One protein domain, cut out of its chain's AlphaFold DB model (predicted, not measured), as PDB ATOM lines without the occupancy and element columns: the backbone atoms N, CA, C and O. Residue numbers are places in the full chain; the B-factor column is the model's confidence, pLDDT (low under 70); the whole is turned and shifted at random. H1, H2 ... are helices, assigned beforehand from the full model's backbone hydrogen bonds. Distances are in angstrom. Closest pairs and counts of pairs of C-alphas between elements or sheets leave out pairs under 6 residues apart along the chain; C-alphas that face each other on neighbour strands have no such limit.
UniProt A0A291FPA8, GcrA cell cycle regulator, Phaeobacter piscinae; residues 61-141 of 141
ATOM      1  N   GLU A  61      -2.078  20.502  52.367       90.81
ATOM      2  CA  GLU A  61      -0.970  20.376  51.440       90.81
ATOM      3  C   GLU A  61      -0.863  21.635  50.584       90.81
ATOM      4  O   GLU A  61       0.164  22.319  50.584       90.81
ATOM      5  N   THR A  62      -1.974  22.031  49.963       91.69
ATOM      6  CA  THR A  62      -2.075  23.268  49.185       91.69
ATOM      7  C   THR A  62      -1.737  24.497  50.023       91.69
ATOM      8  O   THR A  62      -0.953  25.342  49.586       91.69
ATOM      9  N   PHE A  63      -2.223  24.580  51.266       94.00
ATOM     10  CA  PHE A  63      -1.851  25.679  52.161       94.00
ATOM     11  C   PHE A  63      -0.348  25.736  52.424       94.00
ATOM     12  O   PHE A  63       0.232  26.821  52.427       94.00
ATOM     13  N   THR A  64       0.282  24.588  52.672       93.69
ATOM     14  CA  THR A  64       1.709  24.515  53.002       93.69
ATOM     15  C   THR A  64       2.568  24.924  51.807       93.69
ATOM     16  O   THR A  64       3.483  25.730  51.976       93.69
ATOM     17  N   ARG A  65       2.221  24.471  50.594       93.06
ATOM     18  CA  ARG A  65       2.884  24.887  49.344       93.06
ATOM     19  C   ARG A  65       2.787  26.395  49.125       93.06
ATOM     20  O   ARG A  65       3.813  27.064  49.028       93.06
ATOM     21  N   MET A  66       1.572  26.949  49.169       93.44
ATOM     22  CA  MET A  66       1.350  28.396  49.042       93.44
ATOM     23  C   MET A  66       2.067  29.191  50.143       93.44
ATOM     24  O   MET A  66       2.604  30.278  49.905       93.44
ATOM     25  N   TRP A  67       2.099  28.666  51.375       93.75
ATOM     26  CA  TRP A  67       2.786  29.322  52.481       93.75
ATOM     27  C   TRP A  67       4.297  29.407  52.236       93.75
ATOM     28  O   TRP A  67       4.871  30.489  52.396       93.75
ATOM     29  N   ASN A  68       4.912  28.300  51.826       91.44
ATOM     30  CA  ASN A  68       6.350  28.203  51.587       91.44
ATOM     31  C   ASN A  68       6.788  28.983  50.345       91.44
ATOM     32  O   ASN A  68       7.833  29.622  50.379       91.44
ATOM     33  N   ALA A  69       5.958  29.020  49.300       90.31
ATOM     34  CA  ALA A  69       6.210  29.805  48.092       90.31
ATOM     35  C   ALA A  69       6.100  31.329  48.303       90.31
ATOM     36  O   ALA A  69       6.404  32.102  47.404       90.31
ATOM     37  N   GLY A  70       5.654  31.785  49.480       90.81
ATOM     38  CA  GLY A  70       5.575  33.215  49.779       90.81
ATOM     39  C   GLY A  70       4.302  33.901  49.276       90.81
ATOM     40  O   GLY A  70       4.256  35.129  49.248       90.81
ATOM     41  N   VAL A  71       3.239  33.156  48.950       91.69
ATOM     42  CA  VAL A  71       1.983  33.734  48.429       91.69
ATOM     43  C   VAL A  71       1.382  34.749  49.402       91.69
ATOM     44  O   VAL A  71       1.374  34.533  50.622       91.69
ATOM     45  N   CYS A  72       0.872  35.866  48.882       90.44
ATOM     46  CA  CYS A  72       0.209  36.910  49.657       90.44
ATOM     47  C   CYS A  72      -0.919  36.355  50.548       90.44
ATOM     48  O   CYS A  72      -1.834  35.676  50.090       90.44
ATOM     49  N   THR A  73      -0.903  36.689  51.845       91.56
ATOM     50  CA  THR A  73      -1.920  36.191  52.798       91.56
ATOM     51  C   THR A  73      -3.341  36.689  52.522       91.56
ATOM     52  O   THR A  73      -4.292  36.042  52.956       91.56
ATOM     53  N   SER A  74      -3.502  37.823  51.830       91.00
ATOM     54  CA  SER A  74      -4.822  38.291  51.392       91.00
ATOM     55  C   SER A  74      -5.356  37.410  50.261       91.00
ATOM     56  O   SER A  74      -6.494  36.957  50.344       91.00
ATOM     57  N   ASP A  75      -4.515  37.082  49.279       92.12
ATOM     58  CA  ASP A  75      -4.898  36.226  48.153       92.12
ATOM     59  C   ASP A  75      -5.185  34.797  48.619       92.12
ATOM     60  O   ASP A  75      -6.194  34.213  48.238       92.12
ATOM     61  N   MET A  76      -4.361  34.260  49.531       92.69
ATOM     62  CA  MET A  76      -4.634  32.967  50.170       92.69
ATOM     63  C   MET A  76      -5.993  32.974  50.883       92.69
ATOM     64  O   MET A  76      -6.729  31.995  50.822       92.69
ATOM     65  N   ALA A  77      -6.342  34.062  51.580       92.19
ATOM     66  CA  ALA A  77      -7.632  34.157  52.261       92.19
ATOM     67  C   ALA A  77      -8.795  34.126  51.267       92.19
ATOM     68  O   ALA A  77      -9.730  33.362  51.484       92.19
ATOM     69  N   ALA A  78      -8.706  34.888  50.174       91.56
ATOM     70  CA  ALA A  78      -9.711  34.878  49.118       91.56
ATOM     71  C   ALA A  78      -9.835  33.491  48.463       91.56
ATOM     72  O   ALA A  78     -10.943  32.967  48.362       91.56
ATOM     73  N   HIS A  79      -8.709  32.864  48.109       91.12
ATOM     74  CA  HIS A  79      -8.669  31.537  47.491       91.12
ATOM     75  C   HIS A  79      -9.339  30.463  48.356       91.12
ATOM     76  O   HIS A  79     -10.134  29.668  47.866       91.12
ATOM     77  N   PHE A  80      -9.068  30.472  49.662       89.62
ATOM     78  CA  PHE A  80      -9.636  29.513  50.609       89.62
ATOM     79  C   PHE A  80     -11.027  29.900  51.146       89.62
ATOM     80  O   PHE A  80     -11.546  29.236  52.047       89.62
ATOM     81  N   GLY A  81     -11.630  30.985  50.652       87.94
ATOM     82  CA  GLY A  81     -12.961  31.431  51.075       87.94
ATOM     83  C   GLY A  81     -13.019  32.019  52.493       87.94
ATOM     84  O   GLY A  81     -14.071  32.018  53.133       87.94
ATOM     85  N   TYR A  82     -11.903  32.518  53.025       87.56
ATOM     86  CA  TYR A  82     -11.876  33.230  54.300       87.56
ATOM     87  C   TYR A  82     -12.174  34.718  54.131       87.56
ATOM     88  O   TYR A  82     -11.541  35.415  53.346       87.56
ATOM     89  N   THR A  83     -13.034  35.252  54.999       86.25
ATOM     90  CA  THR A  83     -13.372  36.685  55.028       86.25
ATOM     91  C   THR A  83     -12.188  37.587  55.391       86.25
ATOM     92  O   THR A  83     -12.169  38.756  55.028       86.25
ATOM     93  N   HIS A  84     -11.207  37.090  56.154       88.69
ATOM     94  CA  HIS A  84     -10.125  37.934  56.663       88.69
ATOM     95  C   HIS A  84      -8.771  37.218  56.703       88.69
ATOM     96  O   HIS A  84      -8.656  36.093  57.198       88.69
ATOM     97  N   ARG A  85      -7.707  37.926  56.293       87.38
ATOM     98  CA  ARG A  85      -6.313  37.430  56.236       87.38
ATOM     99  C   ARG A  85      -5.761  36.895  57.562       87.38
ATOM    100  O   ARG A  85      -4.850  36.071  57.577       87.38
ATOM    101  N   SER A  86      -6.318  37.317  58.702       90.00
ATOM    102  CA  SER A  86      -5.912  36.790  60.018       90.00
ATOM    103  C   SER A  86      -6.197  35.291  60.176       90.00
ATOM    104  O   SER A  86      -5.525  34.631  60.974       90.00
ATOM    105  N   ALA A  87      -7.138  34.737  59.400       89.00
ATOM    106  CA  ALA A  87      -7.400  33.303  59.346       89.00
ATOM    107  C   ALA A  87      -6.163  32.519  58.878       89.00
ATOM    108  O   ALA A  87      -5.825  31.505  59.488       89.00
ATOM    109  N   ILE A  88      -5.419  33.045  57.898       91.56
ATOM    110  CA  ILE A  88      -4.185  32.442  57.370       91.56
ATOM    111  C   ILE A  88      -3.103  32.384  58.451       91.56
ATOM    112  O   ILE A  88      -2.523  31.330  58.705       91.56
ATOM    113  N   GLY A  89      -2.893  33.479  59.188       90.50
ATOM    114  CA  GLY A  89      -1.927  33.511  60.293       90.50
ATOM    115  C   GLY A  89      -2.300  32.599  61.471       90.50
ATOM    116  O   GLY A  89      -1.424  32.107  62.186       90.50
ATOM    117  N   ALA A  90      -3.594  32.363  61.700       89.56
ATOM    118  CA  ALA A  90      -4.051  31.359  62.658       89.56
ATOM    119  C   ALA A  90      -3.829  29.937  62.127       89.56
ATOM    120  O   ALA A  90      -3.413  29.074  62.897       89.56
ATOM    121  N   ARG A  91      -4.057  29.699  60.829       89.19
ATOM    122  CA  ARG A  91      -3.842  28.393  60.200       89.19
ATOM    123  C   ARG A  91      -2.375  27.986  60.213       89.19
ATOM    124  O   ARG A  91      -2.076  26.883  60.648       89.19
ATOM    125  N   ARG A  92      -1.470  28.913  59.884       92.00
ATOM    126  CA  ARG A  92      -0.017  28.732  60.017       92.00
ATOM    127  C   ARG A  92       0.372  28.193  61.395       92.00
ATOM    128  O   ARG A  92       1.134  27.242  61.493       92.00
ATOM    129  N   ARG A  93      -0.164  28.792  62.467       90.44
ATOM    130  CA  ARG A  93       0.099  28.357  63.851       90.44
ATOM    131  C   ARG A  93      -0.413  26.952  64.142       90.44
ATOM    132  O   ARG A  93       0.253  26.224  64.859       90.44
ATOM    133  N   ILE A  94      -1.570  26.591  63.594       86.38
ATOM    134  CA  ILE A  94      -2.151  25.252  63.753       86.38
ATOM    135  C   ILE A  94      -1.288  24.199  63.046       86.38
ATOM    136  O   ILE A  94      -1.102  23.121  63.589       86.38
ATOM    137  N   LEU A  95      -0.740  24.527  61.873       87.25
ATOM    138  CA  LEU A  95       0.128  23.635  61.096       87.25
ATOM    139  C   LEU A  95       1.597  23.651  61.551       87.25
ATOM    140  O   LEU A  95       2.421  22.977  60.950       87.25
ATOM    141  N   GLY A  96       1.951  24.442  62.570       89.31
ATOM    142  CA  GLY A  96       3.334  24.546  63.048       89.31
ATOM    143  C   GLY A  96       4.309  25.200  62.062       89.31
ATOM    144  O   GLY A  96       5.516  25.113  62.260       89.31
ATOM    145  N   LEU A  97       3.821  25.876  61.016       91.50
ATOM    146  CA  LEU A  97       4.684  26.461  59.989       91.50
ATOM    147  C   LEU A  97       5.439  27.696  60.524       91.50
ATOM    148  O   LEU A  97       4.867  28.485  61.300       91.50
ATOM    149  N   PRO A  98       6.697  27.906  60.090       90.81
ATOM    150  CA  PRO A  98       7.508  29.032  60.534       90.81
ATOM    151  C   PRO A  98       6.877  30.366  60.127       90.81
ATOM    152  O   PRO A  98       6.186  30.492  59.110       90.81
ATOM    153  N   ALA A  99       7.098  31.389  60.953       88.69
ATOM    154  CA  ALA A  99       6.728  32.750  60.593       88.69
ATOM    155  C   ALA A  99       7.628  33.242  59.451       88.69
ATOM    156  O   ALA A  99       8.831  33.003  59.469       88.69
ATOM    157  N   ARG A 100       7.048  33.949  58.475       87.50
ATOM    158  CA  ARG A 100       7.832  34.621  57.433       87.50
ATOM    159  C   ARG A 100       8.595  35.803  58.033       87.50
ATOM    160  O   ARG A 100       8.186  36.352  59.057       87.50
ATOM    161  N   THR A 101       9.678  36.208  57.383       80.62
ATOM    162  CA  THR A 101      10.494  37.356  57.799       80.62
ATOM    163  C   THR A 101       9.966  38.635  57.156       80.62
ATOM    164  O   THR A 101       9.577  38.651  55.985       80.62
ATOM    165  N   ARG A 102       9.925  39.728  57.921       72.06
ATOM    166  CA  ARG A 102       9.603  41.054  57.377       72.06
ATOM    167  C   ARG A 102      10.828  41.638  56.679       72.06
ATOM    168  O   ARG A 102      11.933  41.532  57.206       72.06
ATOM    169  N   GLY A 103      10.635  42.253  55.516       67.31
ATOM    170  CA  GLY A 103      11.694  43.000  54.844       67.31
ATOM    171  C   GLY A 103      12.028  44.295  55.590       67.31
ATOM    172  O   GLY A 103      11.181  44.864  56.281       67.31
ATOM    173  N   LYS A 104      13.262  44.788  55.442       59.12
ATOM    174  CA  LYS A 104      13.620  46.156  55.837       59.12
ATOM    175  C   LYS A 104      13.258  47.095  54.684       59.12
ATOM    176  O   LYS A 104      13.902  47.041  53.646       59.12
ATOM    177  N   GLY A 105      12.253  47.950  54.869       55.78
ATOM    178  CA  GLY A 105      11.964  49.049  53.938       55.78
ATOM    179  C   GLY A 105      10.582  48.985  53.290       55.78
ATOM    180  O   GLY A 105      10.200  48.001  52.665       55.78
ATOM    181  N   GLY A 106       9.820  50.058  53.484       54.19
ATOM    182  CA  GLY A 106       8.492  50.303  52.929       54.19
ATOM    183  C   GLY A 106       7.780  51.362  53.770       54.19
ATOM    184  O   GLY A 106       7.979  51.397  54.985       54.19
ATOM    185  N   THR A 107       6.949  52.201  53.148       51.94
ATOM    186  CA  THR A 107       6.241  53.343  53.773       51.94
ATOM    187  C   THR A 107       5.390  52.975  54.996       51.94
ATOM    188  O   THR A 107       5.094  53.844  55.803       51.94
ATOM    189  N   ASN A 108       5.079  51.686  55.190       53.00
ATOM    190  CA  ASN A 108       4.345  51.140  56.338       53.00
ATOM    191  C   ASN A 108       5.107  50.016  57.071       53.00
ATOM    192  O   ASN A 108       4.523  48.992  57.429       53.00
ATOM    193  N   SER A 109       6.418  50.178  57.280       46.75
ATOM    194  CA  SER A 109       7.245  49.232  58.052       46.75
ATOM    195  C   SER A 109       7.398  47.845  57.402       46.75
ATOM    196  O   SER A 109       7.152  46.826  58.045       46.75
ATOM    197  N   GLY A 110       7.851  47.818  56.142       51.66
ATOM    198  CA  GLY A 110       8.427  46.627  55.501       51.66
ATOM    199  C   GLY A 110       7.437  45.493  55.223       51.66
ATOM    200  O   GLY A 110       7.061  44.730  56.115       51.66
ATOM    201  N   GLY A 111       7.040  45.345  53.956       61.69
ATOM    202  CA  GLY A 111       6.263  44.190  53.499       61.69
ATOM    203  C   GLY A 111       6.957  42.853  53.805       61.69
ATOM    204  O   GLY A 111       8.131  42.800  54.180       61.69
ATOM    205  N   TRP A 112       6.230  41.742  53.664       68.81
ATOM    206  CA  TRP A 112       6.852  40.422  53.788       68.81
ATOM    207  C   TRP A 112       7.904  40.239  52.693       68.81
ATOM    208  O   TRP A 112       7.662  40.577  51.532       68.81
ATOM    209  N   HIS A 113       9.067  39.711  53.073       66.12
ATOM    210  CA  HIS A 113      10.150  39.456  52.131       66.12
ATOM    211  C   HIS A 113       9.678  38.474  51.046       66.12
ATOM    212  O   HIS A 113       9.103  37.442  51.390       66.12
ATOM    213  N   GLN A 114       9.901  38.805  49.765       70.75
ATOM    214  CA  GLN A 114       9.567  37.961  48.601       70.75
ATOM    215  C   GLN A 114       8.100  37.483  48.569       70.75
ATOM    216  O   GLN A 114       7.815  36.292  48.480       70.75
ATOM    217  N   THR A 115       7.148  38.416  48.660       83.38
ATOM    218  CA  THR A 115       5.726  38.071  48.490       83.38
ATOM    219  C   THR A 115       5.384  37.955  47.010       83.38
ATOM    220  O   THR A 115       5.564  38.929  46.282       83.38
ATOM    221  N   ILE A 116       4.840  36.812  46.593       89.06
ATOM    222  CA  ILE A 116       4.290  36.610  45.243       89.06
ATOM    223  C   ILE A 116       2.758  36.643  45.271       89.06
ATOM    224  O   ILE A 116       2.136  36.380  46.309       89.06
ATOM    225  N   SER A 117       2.137  36.980  44.143       90.75
ATOM    226  CA  SER A 117       0.683  36.880  43.983       90.75
ATOM    227  C   SER A 117       0.244  35.423  43.819       90.75
ATOM    228  O   SER A 117       1.039  34.544  43.480       90.75
ATOM    229  N   LEU A 118      -1.044  35.155  44.043       90.56
ATOM    230  CA  LEU A 118      -1.613  33.830  43.776       90.56
ATOM    231  C   LEU A 118      -1.483  33.422  42.298       90.56
ATOM    232  O   LEU A 118      -1.239  32.255  42.007       90.56
ATOM    233  N   THR A 119      -1.599  34.375  41.373       91.12
ATOM    234  CA  THR A 119      -1.416  34.122  39.937       91.12
ATOM    235  C   THR A 119       0.013  33.683  39.630       91.12
ATOM    236  O   THR A 119       0.201  32.641  39.016       91.12
ATOM    237  N   GLN A 120       1.013  34.409  40.144       90.69
ATOM    238  CA  GLN A 120       2.429  34.062  39.968       90.69
ATOM    239  C   GLN A 120       2.756  32.671  40.520       90.69
ATOM    240  O   GLN A 120       3.582  31.954  39.965       90.69
ATOM    241  N   PHE A 121       2.096  32.277  41.611       92.69
ATOM    242  CA  PHE A 121       2.229  30.935  42.165       92.69
ATOM    243  C   PHE A 121       1.706  29.858  41.207       92.69
ATOM    244  O   PHE A 121       2.436  28.916  40.911       92.69
ATOM    245  N   PHE A 122       0.489  30.010  40.677       90.88
ATOM    246  CA  PHE A 122      -0.066  29.038  39.731       90.88
ATOM    247  C   PHE A 122       0.695  28.998  38.402       90.88
ATOM    248  O   PHE A 122       0.869  27.922  37.833       90.88
ATOM    249  N   GLU A 123       1.193  30.139  37.924       93.19
ATOM    250  CA  GLU A 123       2.071  30.202  36.750       93.19
ATOM    251  C   GLU A 123       3.361  29.401  36.974       93.19
ATOM    252  O   GLU A 123       3.758  28.620  36.110       93.19
ATOM    253  N   ALA A 124       3.987  29.543  38.148       90.38
ATOM    254  CA  ALA A 124       5.192  28.798  38.499       90.38
ATOM    255  C   ALA A 124       4.933  27.286  38.630       90.38
ATOM    256  O   ALA A 124       5.731  26.491  38.128       90.38
ATOM    257  N   GLU A 125       3.820  26.875  39.252       91.88
ATOM    258  CA  GLU A 125       3.440  25.455  39.342       91.88
ATOM    259  C   GLU A 125       3.182  24.849  37.956       91.88
ATOM    260  O   GLU A 125       3.672  23.759  37.653       91.88
ATOM    261  N   LEU A 126       2.468  25.569  37.086       93.44
ATOM    262  CA  LEU A 126       2.198  25.114  35.726       93.44
ATOM    263  C   LEU A 126       3.489  24.989  34.909       93.44
ATOM    264  O   LEU A 126       3.689  23.984  34.227       93.44
ATOM    265  N   ALA A 127       4.384  25.975  35.005       92.44
ATOM    266  CA  ALA A 127       5.671  25.943  34.319       92.44
ATOM    267  C   ALA A 127       6.527  24.740  34.755       92.44
ATOM    268  O   ALA A 127       7.114  24.067  33.906       92.44
ATOM    269  N   ALA A 128       6.560  24.429  36.057       91.06
ATOM    270  CA  ALA A 128       7.268  23.265  36.583       91.06
ATOM    271  C   ALA A 128       6.685  21.947  36.043       91.06
ATOM    272  O   ALA A 128       7.428  21.118  35.515       91.06
ATOM    273  N   ALA A 129       5.358  21.793  36.074       90.88
ATOM    274  CA  ALA A 129       4.681  20.603  35.559       90.88
ATOM    275  C   ALA A 129       4.910  20.405  34.049       90.88
ATOM    276  O   ALA A 129       5.165  19.293  33.584       90.88
ATOM    277  N   MET A 130       4.867  21.490  33.268       95.38
ATOM    278  CA  MET A 130       5.164  21.444  31.835       95.38
ATOM    279  C   MET A 130       6.615  21.037  31.564       95.38
ATOM    280  O   MET A 130       6.869  20.254  30.646       95.38
ATOM    281  N   HIS A 131       7.564  21.536  32.360       92.69
ATOM    282  CA  HIS A 131       8.967  21.158  32.239       92.69
ATOM    283  C   HIS A 131       9.180  19.669  32.549       92.69
ATOM    284  O   HIS A 131       9.833  18.977  31.771       92.69
ATOM    285  N   GLU A 132       8.589  19.150  33.627       93.12
ATOM    286  CA  GLU A 132       8.661  17.724  33.975       93.12
ATOM    287  C   GLU A 132       8.077  16.831  32.875       93.12
ATOM    288  O   GLU A 132       8.730  15.880  32.438       93.12
ATOM    289  N   ALA A 133       6.897  17.174  32.354       93.06
ATOM    290  CA  ALA A 133       6.276  16.439  31.255       93.06
ATOM    291  C   ALA A 133       7.144  16.451  29.983       93.06
ATOM    292  O   ALA A 133       7.236  15.444  29.274       93.06
ATOM    293  N   ALA A 134       7.812  17.571  29.690       92.69
ATOM    294  CA  ALA A 134       8.741  17.664  28.569       92.69
ATOM    295  C   ALA A 134       9.980  16.772  28.765       92.69
ATOM    296  O   ALA A 134      10.420  16.136  27.807       92.69
ATOM    297  N   GLN A 135      10.523  16.687  29.985       92.25
ATOM    298  CA  GLN A 135      11.655  15.804  30.294       92.25
ATOM    299  C   GLN A 135      11.272  14.327  30.176       92.25
ATOM    300  O   GLN A 135      11.982  13.575  29.517       92.25
ATOM    301  N   GLN A 136      10.113  13.930  30.709       91.44
ATOM    302  CA  GLN A 136       9.617  12.551  30.607       91.44
ATOM    303  C   GLN A 136       9.477  12.090  29.150       91.44
ATOM    304  O   GLN A 136       9.852  10.968  28.815       91.44
ATOM    305  N   ARG A 137       8.988  12.970  28.264       91.62
ATOM    306  CA  ARG A 137       8.888  12.683  26.825       91.62
ATOM    307  C   ARG A 137      10.251  12.512  26.161       91.62
ATOM    308  O   ARG A 137      10.383  11.641  25.313       91.62
ATOM    309  N   LYS A 138      11.249  13.310  26.551       85.69
ATOM    310  CA  LYS A 138      12.622  13.186  26.036       85.69
ATOM    311  C   LYS A 138      13.301  11.898  26.488       85.69
ATOM    312  O   LYS A 138      14.067  11.339  25.725       85.69
ATOM    313  N   THR A 139      13.046  11.445  27.714       86.56
ATOM    314  CA  THR A 139      13.643  10.210  28.250       86.56
ATOM    315  C   THR A 139      12.957   8.935  27.765       86.56
ATOM    316  O   THR A 139      13.533   7.860  27.877       86.56
ATOM    317  N   ALA A 140      11.717   9.039  27.283       75.31
ATOM    318  CA  ALA A 140      10.949   7.919  26.738       75.31
ATOM    319  C   ALA A 140      11.186   7.690  25.231       75.31
ATOM    320  O   ALA A 140      10.549   6.812  24.649       75.31
ATOM    321  N   GLN A 141      12.054   8.495  24.613       57.59
ATOM    322  CA  GLN A 141      12.448   8.435  23.207       57.59
ATOM    323  C   GLN A 141      13.885   7.930  23.092       57.59
ATOM    324  O   GLN A 141      14.148   7.182  22.125       57.59
TER     325      GLN A 141
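This is residues 61 to 141 of the 141 residues of the protein "GcrA cell cycle regulator" of Phaeobacter piscinae (UniProt A0A291FPA8). A small head of three short helices, H1, H2 and H3, sits at one end of a long helix, H4, whose residues 125 to 139 stick out from the head as an arm, with residues 140 and 141 after them. A long loop, residues 95 to 117, leads from H3 out and back to the start of H4. The printed part has 81 residues with four named helices, in the order H1, H2, H3, H4, and no named strand: the class is all helix. The whole is loose, with a radius of gyration of the C-alphas of 15.9 A, and elongated, spanning 53 by 28 by 22 A.

Find C-alpha 61 at (-0.970, 20.376, 51.440); there H1 begins, residues 61 to 68, 10.7 A from first to last C-alpha. Read on to H2, residues 73 to 79, 9.8 A long, and then to H3, residues 86 to 94, 12.7 A long. Look next for C-alpha 118 at (-1.613, 33.830, 43.776), where H4 begins; it holds residues 118 to 139 and runs 32.1 A to C-alpha 139 at (13.643, 10.210, 28.250).

Start at H1, which is close to but not clearly touching H2: the closest C-alphas, those of Met 66 and Met 76, are 7.6 A apart. The two run opposite ways at a shallow tilt of 26 degrees. H1 and H3 are near each other, with 7 pairs of C-alphas within 10 A. At H2 you find that it and H3 touch, about perpendicular at 84 degrees, and their closest C-alphas, those of Thr 73 and Ile 88, are 6.3 A apart. H4 is close to but not clearly touching H2, where the closest C-alphas, those of Asp 75 and Leu 118, are 6.0 A apart. H4 is also close to but not clearly touching H1, with the C-alphas of Met 66 and Phe 121 the closest at 7.4 A. To each of H1 and H2 its line stands only just about perpendicular, at 72 degrees. H3 and H4 are apart. In H1, H2 and H4 every O i to N i+4 pair is within hydrogen-bond range; in H3, 4 of 5 are.

Look at Thr 107 and Gln 141 for the two C-alphas farthest apart, 54.7 A. Residues 125 to 141 stand free, and the body without them spans 31 by 27 by 22 A. The printed part has no cut and ends at the chain's last residue. The link from H1 to H2 is tight, that from H2 to H3 short, and that from H3 to H4 long, with 23 residues. The mean pLDDT of the printed part is 85.0; it is under 70 at residues 103 to 113 and at residue 141.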